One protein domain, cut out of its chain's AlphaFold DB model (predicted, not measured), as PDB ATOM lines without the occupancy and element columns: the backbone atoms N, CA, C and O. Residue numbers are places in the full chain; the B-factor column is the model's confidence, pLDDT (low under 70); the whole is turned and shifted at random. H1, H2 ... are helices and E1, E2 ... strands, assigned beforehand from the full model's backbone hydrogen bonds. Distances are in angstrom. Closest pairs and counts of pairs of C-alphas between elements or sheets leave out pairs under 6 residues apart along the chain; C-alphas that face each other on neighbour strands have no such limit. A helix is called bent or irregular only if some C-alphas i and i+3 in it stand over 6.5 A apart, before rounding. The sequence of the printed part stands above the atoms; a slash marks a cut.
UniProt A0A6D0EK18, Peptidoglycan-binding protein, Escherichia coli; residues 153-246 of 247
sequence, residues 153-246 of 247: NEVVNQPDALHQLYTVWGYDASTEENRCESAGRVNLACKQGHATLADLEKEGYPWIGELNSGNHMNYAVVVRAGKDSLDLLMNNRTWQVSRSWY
ATOM      1  N   ASN A 153     -74.737 -48.877  62.572       79.88
ATOM      2  CA  ASN A 153     -74.645 -48.406  63.955       79.88
ATOM      3  C   ASN A 153     -74.559 -46.877  64.062       79.88
ATOM      4  O   ASN A 153     -74.534 -46.346  65.173       79.88
ATOM      5  N   GLU A 154     -74.487 -46.160  62.938       80.88
ATOM      6  CA  GLU A 154     -74.489 -44.703  62.950       80.88
ATOM      7  C   GLU A 154     -75.921 -44.173  63.074       80.88
ATOM      8  O   GLU A 154     -76.861 -44.709  62.485       80.88
ATOM      9  N   VAL A 155     -76.091 -43.113  63.860       81.25
ATOM     10  CA  VAL A 155     -77.358 -42.393  64.010       81.25
ATOM     11  C   VAL A 155     -77.058 -40.920  63.792       81.25
ATOM     12  O   VAL A 155     -76.208 -40.362  64.487       81.25
ATOM     13  N   VAL A 156     -77.712 -40.310  62.806       84.88
ATOM     14  CA  VAL A 156     -77.531 -38.892  62.461       84.88
ATOM     15  C   VAL A 156     -78.900 -38.240  62.330       84.88
ATOM     16  O   VAL A 156     -79.733 -38.681  61.535       84.88
ATOM     17  N   ASN A 157     -79.129 -37.183  63.113       86.62
ATOM     18  CA  ASN A 157     -80.374 -36.422  63.076       86.62
ATOM     19  C   ASN A 157     -80.343 -35.360  61.969       86.62
ATOM     20  O   ASN A 157     -79.287 -34.948  61.492       86.62
ATOM     21  N   GLN A 158     -81.515 -34.836  61.610       85.00
ATOM     22  CA  GLN A 158     -81.639 -33.793  60.591       85.00
ATOM     23  C   GLN A 158     -80.819 -32.509  60.889       85.00
ATOM     24  O   GLN A 158     -80.163 -32.026  59.964       85.00
ATOM     25  N   PRO A 159     -80.786 -31.945  62.121       87.38
ATOM     26  CA  PRO A 159     -79.962 -30.761  62.415       87.38
ATOM     27  C   PRO A 159     -78.456 -31.028  62.288       87.38
ATOM     28  O   PRO A 159     -77.709 -30.161  61.833       87.38
ATOM     29  N   ASP A 160     -78.024 -32.245  62.631       88.19
ATOM     30  CA  ASP A 160     -76.628 -32.681  62.533       88.19
ATOM     31  C   ASP A 160     -76.212 -32.854  61.062       88.19
ATOM     32  O   ASP A 160     -75.139 -32.408  60.653       88.19
ATOM     33  N   ALA A 161     -77.096 -33.409  60.225       89.12
ATOM     34  CA  ALA A 161     -76.879 -33.481  58.783       89.12
ATOM     35  C   ALA A 161     -76.840 -32.085  58.132       89.12
ATOM     36  O   ALA A 161     -76.027 -31.846  57.238       89.12
ATOM     37  N   LEU A 162     -77.669 -31.139  58.597       89.62
ATOM     38  CA  LEU A 162     -77.652 -29.759  58.097       89.62
ATOM     39  C   LEU A 162     -76.374 -29.014  58.488       89.62
ATOM     40  O   LEU A 162     -75.782 -28.345  57.643       89.62
ATOM     41  N   HIS A 163     -75.905 -29.193  59.725       89.19
ATOM     42  CA  HIS A 163     -74.582 -28.725  60.138       89.19
ATOM     43  C   HIS A 163     -73.500 -29.261  59.194       89.19
ATOM     44  O   HIS A 163     -72.668 -28.505  58.690       89.19
ATOM     45  N   GLN A 164     -73.514 -30.571  58.931       89.69
ATOM     46  CA  GLN A 164     -72.519 -31.220  58.084       89.69
ATOM     47  C   GLN A 164     -72.575 -30.713  56.632       89.69
ATOM     48  O   GLN A 164     -71.524 -30.509  56.026       89.69
ATOM     49  N   LEU A 165     -73.765 -30.431  56.093       90.62
ATOM     50  CA  LEU A 165     -73.922 -29.825  54.767       90.62
ATOM     51  C   LEU A 165     -73.310 -28.417  54.710       90.62
ATOM     52  O   LEU A 165     -72.579 -28.101  53.772       90.62
ATOM     53  N   TYR A 166     -73.548 -27.585  55.725       88.69
ATOM     54  CA  TYR A 166     -72.935 -26.257  55.806       88.69
ATOM     55  C   TYR A 166     -71.411 -26.329  55.898       88.69
ATOM     56  O   TYR A 166     -70.727 -25.563  55.217       88.69
ATOM     57  N   THR A 167     -70.877 -27.310  56.631       88.31
ATOM     58  CA  THR A 167     -69.430 -27.563  56.681       88.31
ATOM     59  C   THR A 167     -68.869 -27.937  55.307       88.31
ATOM     60  O   THR A 167     -67.802 -27.451  54.936       88.31
ATOM     61  N   VAL A 168     -69.588 -28.741  54.511       88.88
ATOM     62  CA  VAL A 168     -69.186 -29.080  53.128       88.88
ATOM     63  C   VAL A 168     -69.097 -27.833  52.242       88.88
ATOM     64  O   VAL A 168     -68.228 -27.758  51.375       88.88
ATOM     65  N   TRP A 169     -69.947 -26.832  52.476       88.25
ATOM     66  CA  TRP A 169     -69.891 -25.536  51.791       88.25
ATOM     67  C   TRP A 169     -68.906 -24.533  52.411       88.25
ATOM     68  O   TRP A 169     -68.752 -23.434  51.879       88.25
ATOM     69  N   GLY A 170     -68.210 -24.900  53.491       87.25
ATOM     70  CA  GLY A 170     -67.206 -24.061  54.150       87.25
ATOM     71  C   GLY A 170     -67.754 -23.096  55.204       87.25
ATOM     72  O   GLY A 170     -67.049 -22.163  55.583       87.25
ATOM     73  N   TYR A 171     -68.983 -23.304  55.684       85.06
ATOM     74  CA  TYR A 171     -69.593 -22.523  56.764       85.06
ATOM     75  C   TYR A 171     -69.513 -23.271  58.103       85.06
ATOM     76  O   TYR A 171     -69.680 -24.490  58.159       85.06
ATOM     77  N   ASP A 172     -69.296 -22.526  59.187       78.56
ATOM     78  CA  ASP A 172     -69.328 -23.021  60.568       78.56
ATOM     79  C   ASP A 172     -70.664 -22.613  61.209       78.56
ATOM     80  O   ASP A 172     -70.944 -21.421  61.356       78.56
ATOM     81  N   ALA A 173     -71.537 -23.577  61.500       70.62
ATOM     82  CA  ALA A 173     -72.921 -23.311  61.889       70.62
ATOM     83  C   ALA A 173     -73.329 -24.199  63.066       70.62
ATOM     84  O   ALA A 173     -73.444 -25.399  62.891       70.62
ATOM     85  N   SER A 174     -73.606 -23.641  64.247       72.31
ATOM     86  CA  SER A 174     -73.937 -24.400  65.470       72.31
ATOM     87  C   SER A 174     -75.173 -25.312  65.343       72.31
ATOM     88  O   SER A 174     -76.220 -24.865  64.880       72.31
ATOM     89  N   THR A 175     -75.099 -26.554  65.842       64.75
ATOM     90  CA  THR A 175     -76.144 -27.596  65.700       64.75
ATOM     91  C   THR A 175     -77.512 -27.248  66.307       64.75
ATOM     92  O   THR A 175     -78.527 -27.706  65.786       64.75
ATOM     93  N   GLU A 176     -77.578 -26.426  67.360       62.72
ATOM     94  CA  GLU A 176     -78.828 -26.190  68.109       62.72
ATOM     95  C   GLU A 176     -79.871 -25.327  67.369       62.72
ATOM     96  O   GLU A 176     -81.064 -25.412  67.663       62.72
ATOM     97  N   GLU A 177     -79.457 -24.552  66.360       63.31
ATOM     98  CA  GLU A 177     -80.341 -23.656  65.588       63.31
ATOM     99  C   GLU A 177     -80.401 -23.994  64.086       63.31
ATOM    100  O   GLU A 177     -81.046 -23.294  63.299       63.31
ATOM    101  N   ASN A 178     -79.770 -25.094  63.666       69.94
ATOM    102  CA  ASN A 178     -79.691 -25.489  62.262       69.94
ATOM    103  C   ASN A 178     -81.014 -26.107  61.783       69.94
ATOM    104  O   ASN A 178     -81.203 -27.324  61.764       69.94
ATOM    105  N   ARG A 179     -81.932 -25.241  61.340       80.75
ATOM    106  CA  ARG A 179     -83.154 -25.591  60.595       80.75
ATOM    107  C   ARG A 179     -83.158 -24.925  59.223       80.75
ATOM    108  O   ARG A 179     -82.575 -23.856  59.050       80.75
ATOM    109  N   CYS A 180     -83.888 -25.511  58.273       83.62
ATOM    110  CA  CYS A 180     -84.039 -24.975  56.914       83.62
ATOM    111  C   CYS A 180     -84.527 -23.510  56.904       83.62
ATOM    112  O   CYS A 180     -84.022 -22.687  56.146       83.62
ATOM    113  N   GLU A 181     -85.421 -23.149  57.831       82.94
ATOM    114  CA  GLU A 181     -85.933 -21.780  58.020       82.94
ATOM    115  C   GLU A 181     -84.842 -20.758  58.388       82.94
ATOM    116  O   GLU A 181     -84.967 -19.573  58.088       82.94
ATOM    117  N   SER A 182     -83.759 -21.206  59.029       79.88
ATOM    118  CA  SER A 182     -82.683 -20.342  59.529       79.88
ATOM    119  C   SER A 182     -81.510 -20.192  58.551       79.88
ATOM    120  O   SER A 182     -80.556 -19.477  58.859       79.88
ATOM    121  N   ALA A 183     -81.582 -20.793  57.355       81.56
ATOM    122  CA  ALA A 183     -80.511 -20.754  56.350       81.56
ATOM    123  C   ALA A 183     -80.126 -19.332  55.903       81.56
ATOM    124  O   ALA A 183     -78.959 -19.055  55.623       81.56
ATOM    125  N   GLY A 184     -81.078 -18.392  55.929       79.69
ATOM    126  CA  GLY A 184     -80.819 -16.994  55.579       79.69
ATOM    127  C   GLY A 184     -79.771 -16.312  56.470       79.69
ATOM    128  O   GLY A 184     -79.122 -15.371  56.022       79.69
ATOM    129  N   ARG A 185     -79.537 -16.800  57.699       78.56
ATOM    130  CA  ARG A 185     -78.514 -16.248  58.611       78.56
ATOM    131  C   ARG A 185     -77.086 -16.448  58.108       78.56
ATOM    132  O   ARG A 185     -76.211 -15.657  58.439       78.56
ATOM    133  N   VAL A 186     -76.868 -17.483  57.302       77.81
ATOM    134  CA  VAL A 186     -75.579 -17.794  56.670       77.81
ATOM    135  C   VAL A 186     -75.567 -17.410  55.184       77.81
ATOM    136  O   VAL A 186     -74.732 -17.891  54.431       77.81
ATOM    137  N   ASN A 187     -76.477 -16.521  54.753       83.06
ATOM    138  CA  ASN A 187     -76.661 -16.095  53.357       83.06
ATOM    139  C   ASN A 187     -76.927 -17.255  52.376       83.06
ATOM    140  O   ASN A 187     -76.600 -17.160  51.192       83.06
ATOM    141  N   LEU A 188     -77.545 -18.337  52.857       85.50
ATOM    142  CA  LEU A 188     -77.942 -19.479  52.039       85.50
ATOM    143  C   LEU A 188     -79.464 -19.531  51.891       85.50
ATOM    144  O   LEU A 188     -80.217 -19.162  52.792       85.50
ATOM    145  N   ALA A 189     -79.925 -20.023  50.743       87.44
ATOM    146  CA  ALA A 189     -81.323 -20.377  50.538       87.44
ATOM    147  C   ALA A 189     -81.500 -21.872  50.816       87.44
ATOM    148  O   ALA A 189     -80.730 -22.688  50.312       87.44
ATOM    149  N   CYS A 190     -82.520 -22.235  51.592       87.44
ATOM    150  CA  CYS A 190     -82.863 -23.634  51.814       87.44
ATOM    151  C   CYS A 190     -84.065 -24.037  50.957       87.44
ATOM    152  O   CYS A 190     -85.095 -23.361  50.950       87.44
ATOM    153  N   LYS A 191     -83.925 -25.156  50.243       88.44
ATOM    154  CA  LYS A 191     -84.981 -25.798  49.457       88.44
ATOM    155  C   LYS A 191     -85.229 -27.181  50.057       88.44
ATOM    156  O   LYS A 191     -84.321 -28.002  50.089       88.44
ATOM    157  N   GLN A 192     -86.450 -27.427  50.524       88.19
ATOM    158  CA  GLN A 192     -86.872 -28.712  51.085       88.19
ATOM    159  C   GLN A 192     -88.035 -29.271  50.262       88.19
ATOM    160  O   GLN A 192     -88.930 -28.528  49.858       88.19
ATOM    161  N   GLY A 193     -88.024 -30.576  50.006       87.44
ATOM    162  CA  GLY A 193     -89.076 -31.264  49.266       87.44
ATOM    163  C   GLY A 193     -88.635 -32.652  48.817       87.44
ATOM    164  O   GLY A 193     -87.551 -33.110  49.170       87.44
ATOM    165  N   HIS A 194     -89.472 -33.303  48.013       86.94
ATOM    166  CA  HIS A 194     -89.163 -34.595  47.408       86.94
ATOM    167  C   HIS A 194     -88.645 -34.396  45.983       86.94
ATOM    168  O   HIS A 194     -89.244 -33.660  45.198       86.94
ATOM    169  N   ALA A 195     -87.546 -35.063  45.646       85.06
ATOM    170  CA  ALA A 195     -86.952 -35.052  44.316       85.06
ATOM    171  C   ALA A 195     -86.390 -36.439  43.997       85.06
ATOM    172  O   ALA A 195     -85.969 -37.168  44.898       85.06
ATOM    173  N   THR A 196     -86.379 -36.806  42.716       87.12
ATOM    174  CA  THR A 196     -85.738 -38.055  42.300       87.12
ATOM    175  C   THR A 196     -84.220 -37.891  42.307       87.12
ATOM    176  O   THR A 196     -83.702 -36.795  42.085       87.12
ATOM    177  N   LEU A 197     -83.490 -38.991  42.508       85.38
ATOM    178  CA  LEU A 197     -82.024 -38.974  42.481       85.38
ATOM    179  C   LEU A 197     -81.474 -38.379  41.169       85.38
ATOM    180  O   LEU A 197     -80.498 -37.636  41.188       85.38
ATOM    181  N   ALA A 198     -82.137 -38.641  40.039       85.88
ATOM    182  CA  ALA A 198     -81.741 -38.120  38.731       85.88
ATOM    183  C   ALA A 198     -81.928 -36.598  38.593       85.88
ATOM    184  O   ALA A 198     -81.226 -35.966  37.804       85.88
ATOM    185  N   ASP A 199     -82.871 -36.002  39.325       87.50
ATOM    186  CA  ASP A 199     -83.072 -34.552  39.323       87.50
ATOM    187  C   ASP A 199     -82.038 -33.857  40.213       87.50
ATOM    188  O   ASP A 199     -81.453 -32.857  39.802       87.50
ATOM    189  N   LEU A 200     -81.731 -34.443  41.373       87.94
ATOM    190  CA  LEU A 200     -80.690 -33.950  42.285       87.94
ATOM    191  C   LEU A 200     -79.294 -34.011  41.645       87.94
ATOM    192  O   LEU A 200     -78.510 -33.070  41.754       87.94
ATOM    193  N   GLU A 201     -79.015 -35.069  40.878       87.12
ATOM    194  CA  GLU A 201     -77.793 -35.186  40.075       87.12
ATOM    195  C   GLU A 201     -77.642 -34.064  39.037       87.12
ATOM    196  O   GLU A 201     -76.526 -33.605  38.790       87.12
ATOM    197  N   LYS A 202     -78.747 -33.603  38.434       87.62
ATOM    198  CA  LYS A 202     -78.727 -32.490  37.469       87.62
ATOM    199  C   LYS A 202     -78.525 -31.139  38.144       87.62
ATOM    200  O   LYS A 202     -77.933 -30.258  37.526       87.62
ATOM    201  N   GLU A 203     -79.029 -30.961  39.368       87.06
ATOM    202  CA  GLU A 203     -78.819 -29.731  40.142       87.06
ATOM    203  C   GLU A 203     -77.340 -29.561  40.526       87.06
ATOM    204  O   GLU A 203     -76.834 -28.442  40.521       87.06
ATOM    205  N   GLY A 204     -76.632 -30.664  40.794       85.44
ATOM    206  CA  GLY A 204     -75.174 -30.673  40.960       85.44
ATOM    207  C   GLY A 204     -74.658 -30.083  42.279       85.44
ATOM    208  O   GLY A 204     -73.449 -29.912  42.433       85.44
ATOM    209  N   TYR A 205     -75.543 -29.793  43.233       90.00
ATOM    210  CA  TYR A 205     -75.193 -29.357  44.588       90.00
ATOM    211  C   TYR A 205     -75.286 -30.525  45.572       90.00
ATOM    212  O   TYR A 205     -76.138 -31.378  45.364       90.00
ATOM    213  N   PRO A 206     -74.485 -30.576  46.653       91.94
ATOM    214  CA  PRO A 206     -74.689 -31.527  47.745       91.94
ATOM    215  C   PRO A 206     -76.060 -31.351  48.411       91.94
ATOM    216  O   PRO A 206     -76.508 -30.222  48.619       91.94
ATOM    217  N   TRP A 207     -76.707 -32.455  48.780       91.06
ATOM    218  CA  TRP A 207     -78.021 -32.453  49.433       91.06
ATOM    219  C   TRP A 207     -78.048 -33.384  50.641       91.06
ATOM    220  O   TRP A 207     -77.198 -34.259  50.794       91.06
ATOM    221  N   ILE A 208     -79.049 -33.205  51.499       91.50
ATOM    222  CA  ILE A 208     -79.333 -34.137  52.592       91.50
ATOM    223  C   ILE A 208     -80.366 -35.139  52.092       91.50
ATOM    224  O   ILE A 208     -81.417 -34.747  51.588       91.50
ATOM    225  N   GLY A 209     -80.043 -36.422  52.213       89.12
ATOM    226  CA  GLY A 209     -80.913 -37.535  51.866       89.12
ATOM    227  C   GLY A 209     -81.360 -38.305  53.097       89.12
ATOM    228  O   GLY A 209     -80.583 -38.486  54.037       89.12
ATOM    229  N   GLU A 210     -82.596 -38.788  53.060       87.81
ATOM    230  CA  GLU A 210     -83.067 -39.831  53.963       87.81
ATOM    231  C   GLU A 210     -82.586 -41.191  53.444       87.81
ATOM    232  O   GLU A 210     -82.710 -41.506  52.261       87.81
ATOM    233  N   LEU A 211     -81.990 -41.984  54.329       84.81
ATOM    234  CA  LEU A 211     -81.401 -43.280  54.018       84.81
ATOM    235  C   LEU A 211     -81.973 -44.340  54.947       84.81
ATOM    236  O   LEU A 211     -82.118 -44.121  56.154       84.81
ATOM    237  N   ASN A 212     -82.227 -45.519  54.386       77.56
ATOM    238  CA  ASN A 212     -82.631 -46.674  55.172       77.56
ATOM    239  C   ASN A 212     -81.388 -47.419  55.676       77.56
ATOM    240  O   ASN A 212     -80.762 -48.181  54.938       77.56
ATOM    241  N   SER A 213     -81.018 -47.169  56.929       72.25
ATOM    242  CA  SER A 213     -79.851 -47.761  57.577       72.25
ATOM    243  C   SER A 213     -80.299 -48.864  58.531       72.25
ATOM    244  O   SER A 213     -80.454 -48.658  59.734       72.25
ATOM    245  N   GLY A 214     -80.555 -50.050  57.980       71.62
ATOM    246  CA  GLY A 214     -80.977 -51.220  58.748       71.62
ATOM    247  C   GLY A 214     -82.400 -51.099  59.298       71.62
ATOM    248  O   GLY A 214     -83.347 -51.508  58.634       71.62
ATOM    249  N   ASN A 215     -82.540 -50.610  60.537       69.69
ATOM    250  CA  ASN A 215     -83.809 -50.589  61.283       69.69
ATOM    251  C   ASN A 215     -84.267 -49.174  61.691       69.69
ATOM    252  O   ASN A 215     -85.248 -49.030  62.422       69.69
ATOM    253  N   HIS A 216     -83.571 -48.127  61.240       77.56
ATOM    254  CA  HIS A 216     -83.938 -46.732  61.488       77.56
ATOM    255  C   HIS A 216     -83.655 -45.851  60.269       77.56
ATOM    256  O   HIS A 216     -82.752 -46.108  59.472       77.56
ATOM    257  N   MET A 217     -84.457 -44.795  60.138       79.44
ATOM    258  CA  MET A 217     -84.241 -43.750  59.141       79.44
ATOM    259  C   MET A 217     -83.092 -42.855  59.600       79.44
ATOM    260  O   MET A 217     -83.118 -42.342  60.719       79.44
ATOM    261  N   ASN A 218     -82.100 -42.672  58.736       88.00
ATOM    262  CA  ASN A 218     -80.929 -41.836  58.982       88.00
ATOM    263  C   ASN A 218     -80.852 -40.703  57.961       88.00
ATOM    264  O   ASN A 218     -81.249 -40.875  56.810       88.00
ATOM    265  N   TYR A 219     -80.280 -39.569  58.362       89.50
ATOM    266  CA  TYR A 219     -79.970 -38.468  57.451       89.50
ATOM    267  C   TYR A 219     -78.480 -38.478  57.110       89.50
ATOM    268  O   TYR A 219     -77.642 -38.567  58.004       89.50
ATOM    269  N   ALA A 220     -78.129 -38.340  55.833       91.56
ATOM    270  CA  ALA A 220     -76.739 -38.123  55.433       91.56
ATOM    271  C   ALA A 220     -76.619 -37.066  54.349       91.56
ATOM    272  O   ALA A 220     -77.538 -36.841  53.562       91.56
ATOM    273  N   VAL A 221     -75.439 -36.457  54.278       92.62
ATOM    274  CA  VAL A 221     -75.108 -35.508  53.219       92.62
ATOM    275  C   VAL A 221     -74.535 -36.273  52.034       92.62
ATOM    276  O   VAL A 221     -73.471 -36.882  52.141       92.62
ATOM    277  N   VAL A 222     -75.215 -36.237  50.894       92.25
ATOM    278  CA  VAL A 222     -74.714 -36.802  49.640       92.25
ATOM    279  C   VAL A 222     -73.832 -35.757  48.970       92.25
ATOM    280  O   VAL A 222     -74.313 -34.708  48.545       92.25
ATOM    281  N   VAL A 223     -72.532 -36.033  48.877       91.12
ATOM    282  CA  VAL A 223     -71.565 -35.111  48.248       91.12
ATOM    283  C   VAL A 223     -71.262 -35.465  46.803       91.12
ATOM    284  O   VAL A 223     -70.871 -34.599  46.022       91.12
ATOM    285  N   ARG A 224     -71.437 -36.735  46.430       89.00
ATOM    286  CA  ARG A 224     -71.224 -37.203  45.064       89.00
ATOM    287  C   ARG A 224     -72.158 -38.359  44.747       89.00
ATOM    288  O   ARG A 224     -72.180 -39.359  45.457       89.00
ATOM    289  N   ALA A 225     -72.855 -38.249  43.623       87.88
ATOM    290  CA  ALA A 225     -73.607 -39.347  43.037       87.88
ATOM    291  C   ALA A 225     -72.885 -39.862  41.783       87.88
ATOM    292  O   ALA A 225     -72.880 -39.227  40.731       87.88
ATOM    293  N   GLY A 226     -72.206 -41.004  41.916       84.19
ATOM    294  CA  GLY A 226     -71.544 -41.715  40.820       84.19
ATOM    295  C   GLY A 226     -72.477 -42.729  40.158       84.19
ATOM    296  O   GLY A 226     -73.545 -43.019  40.684       84.19
ATOM    297  N   LYS A 227     -72.095 -43.300  39.007       82.38
ATOM    298  CA  LYS A 227     -72.972 -44.189  38.205       82.38
ATOM    299  C   LYS A 227     -73.551 -45.375  38.984       82.38
ATOM    300  O   LYS A 227     -74.727 -45.663  38.818       82.38
ATOM    301  N   ASP A 228     -72.766 -45.970  39.883       85.19
ATOM    302  CA  ASP A 228     -73.166 -47.167  40.643       85.19
ATOM    303  C   ASP A 228     -73.146 -46.961  42.170       85.19
ATOM    304  O   ASP A 228     -73.692 -47.773  42.915       85.19
ATOM    305  N   SER A 229     -72.553 -45.862  42.654       89.44
ATOM    306  CA  SER A 229     -72.377 -45.594  44.085       89.44
ATOM    307  C   SER A 229     -72.638 -44.138  44.464       89.44
ATOM    308  O   SER A 229     -72.381 -43.226  43.676       89.44
ATOM    309  N   LEU A 230     -73.086 -43.932  45.699       89.75
ATOM    310  CA  LEU A 230     -73.224 -42.628  46.339       89.75
ATOM    311  C   LEU A 230     -72.144 -42.476  47.409       89.75
ATOM    312  O   LEU A 230     -71.926 -43.398  48.196       89.75
ATOM    313  N   ASP A 231     -71.510 -41.309  47.446       91.62
ATOM    314  CA  ASP A 231     -70.627 -40.935  48.543       91.62
ATOM    315  C   ASP A 231     -71.415 -40.094  49.538       91.62
ATOM    316  O   ASP A 231     -71.873 -38.985  49.235       91.62
ATOM    317  N   LEU A 232     -71.564 -40.654  50.727       91.06
ATOM    318  CA  LEU A 232     -72.279 -40.070  51.841       91.06
ATOM    319  C   LEU A 232     -71.290 -39.558  52.873       91.06
ATOM    320  O   LEU A 232     -70.249 -40.167  53.122       91.06
ATOM    321  N   LEU A 233     -71.654 -38.466  53.519       90.19
ATOM    322  CA  LEU A 233     -70.980 -37.947  54.688       90.19
ATOM    323  C   LEU A 233     -71.916 -38.069  55.893       90.19
ATOM    324  O   LEU A 233     -73.012 -37.509  55.894       90.19
ATOM    325  N   MET A 234     -71.458 -38.801  56.910       87.75
ATOM    326  CA  MET A 234     -72.148 -39.024  58.187       87.75
ATOM    327  C   MET A 234     -71.125 -38.948  59.316       87.75
ATOM    328  O   MET A 234     -70.054 -39.538  59.196       87.75
ATOM    329  N   ASN A 235     -71.397 -38.193  60.384       82.19
ATOM    330  CA  ASN A 235     -70.507 -38.084  61.554       82.19
ATOM    331  C   ASN A 235     -69.030 -37.811  61.193       82.19
ATOM    332  O   ASN A 235     -68.109 -38.415  61.746       82.19
ATOM    333  N   ASN A 236     -68.804 -36.908  60.232       79.81
ATOM    334  CA  ASN A 236     -67.476 -36.552  59.714       79.81
ATOM    335  C   ASN A 236     -66.684 -37.724  59.082       79.81
ATOM    336  O   ASN A 236     -65.457 -37.681  58.986       79.81
ATOM    337  N   ARG A 237     -67.379 -38.783  58.654       85.50
ATOM    338  CA  ARG A 237     -66.840 -39.928  57.908       85.50
ATOM    339  C   ARG A 237     -67.461 -40.000  56.523       85.50
ATOM    340  O   ARG A 237     -68.598 -39.578  56.326       85.50
ATOM    341  N   THR A 238     -66.708 -40.556  55.579       88.75
ATOM    342  CA  THR A 238     -67.170 -40.788  54.210       88.75
ATOM    343  C   THR A 238     -67.515 -42.254  54.019       88.75
ATOM    344  O   THR A 238     -66.681 -43.128  54.252       88.75
ATOM    345  N   TRP A 239     -68.732 -42.506  53.559       88.62
ATOM    346  CA  TRP A 239     -69.253 -43.826  53.252       88.62
ATOM    347  C   TRP A 239     -69.550 -43.925  51.765       88.62
ATOM    348  O   TRP A 239     -70.222 -43.062  51.210       88.62
ATOM    349  N   GLN A 240     -69.080 -44.990  51.125       89.56
ATOM    350  CA  GLN A 240     -69.446 -45.295  49.749       89.56
ATOM    351  C   GLN A 240     -70.505 -46.395  49.768       89.56
ATOM    352  O   GLN A 240     -70.222 -47.528  50.158       89.56
ATOM    353  N   VAL A 241     -71.725 -46.057  49.364       88.44
ATOM    354  CA  VAL A 241     -72.865 -46.984  49.379       88.44
ATOM    355  C   VAL A 241     -73.416 -47.211  47.978       88.44
ATOM    356  O   VAL A 241     -73.198 -46.424  47.058       88.44
ATOM    357  N   SER A 242     -74.158 -48.304  47.814       87.31
ATOM    358  CA  SER A 242     -74.949 -48.553  46.607       87.31
ATOM    359  C   SER A 242     -76.091 -47.538  46.496       87.31
ATOM    360  O   SER A 242     -76.692 -47.162  47.502       87.31
ATOM    361  N   ARG A 243     -76.466 -47.172  45.265       85.25
ATOM    362  CA  ARG A 243     -77.642 -46.322  44.985       85.25
ATOM    363  C   ARG A 243     -78.944 -46.849  45.597       85.25
ATOM    364  O   ARG A 243     -79.838 -46.062  45.867       85.25
ATOM    365  N   SER A 244     -79.035 -48.156  45.853       81.88
ATOM    366  CA  SER A 244     -80.205 -48.804  46.464       81.88
ATOM    367  C   SER A 244     -80.506 -48.364  47.901       81.88
ATOM    368  O   SER A 244     -81.545 -48.736  48.432       81.88
ATOM    369  N   TRP A 245     -79.590 -47.641  48.552       78.06
ATOM    370  CA  TRP A 245     -79.776 -47.121  49.909       78.06
ATOM    371  C   TRP A 245     -80.601 -45.828  49.955       78.06
ATOM    372  O   TRP A 245     -81.127 -45.487  51.013       78.06
ATOM    373  N   TYR A 246     -80.709 -45.125  48.823       76.19
ATOM    374  CA  TYR A 246     -81.519 -43.920  48.677       76.19
ATOM    375  C   TYR A 246     -82.918 -44.315  48.193       76.19
ATOM    376  O   TYR A 246     -83.046 -44.940  47.136       76.19
TER     377      TYR A 246
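This is residues 153 to 246 of the 247 residues of the protein "Peptidoglycan-binding protein" of Escherichia coli (UniProt A0A6D0EK18). A strongly twisted, curled sheet of four strands has H1 packed along E2, while H2 lies beyond H1, away from the sheet, and H3 only grazes the sheet. The printed part has 94 residues with three named helices followed by four named strands, in the sheet order E1, E2, E3, E4, antiparallel throughout. The class is mixed, helices and strands. The whole is compact and rounded, with a radius of gyration of the C-alphas of 12.9 A and spans of 36 by 31 by 22 A.

H1, residues 158 to 168, begins at C-alpha 158 (-81.639, -33.793, 60.591) and measures 15.3 A. H2 is residues 180 to 186, 11.1 A, and H3 residues 197 to 203, 10.1 A. H2 is irregular: C-alphas 181 and 184 are 7.4 A apart. E1 is residues 207 to 213, 17.4 A; E2 residues 216 to 225, 22.4 A; E3 residues 229 to 234, 15.6 A. E4, residues 237 to 242, 16.4 A, ends at C-alpha 242 (-74.949, -48.553, 46.607).

The strands form a meander of hairpins, each strand the antiparallel neighbour of the one before. N 209 and O 220 are 2.9 A apart, N 233 and O 221 2.8 A, and N 232 and O 239 2.8 A, within hydrogen-bond range. E2 bends by 73 degrees at residue 222. H1 on one face makes two layers, helix over sheet: it is over E2, height 8.3 A, along the strands at 16 degrees on the local plane; the closest C-alphas, of Ala 161 and Ala 220, are 5.7 A apart. H2 is near H1, closest 8.1 A. H3 grazes with residues 197 to 201. Every O i to N i+4 pair is within range in H1 and H3; H2 has 0 of 3, but 3 of 4 O i to N i+3 pairs.

The C-alphas farthest apart, of Arg 185 and Asp 228, are 36.2 A apart. The printed part has no cut; the link H1 to H2 is long. Residues 175 to 178 and 215 have pLDDT under 70.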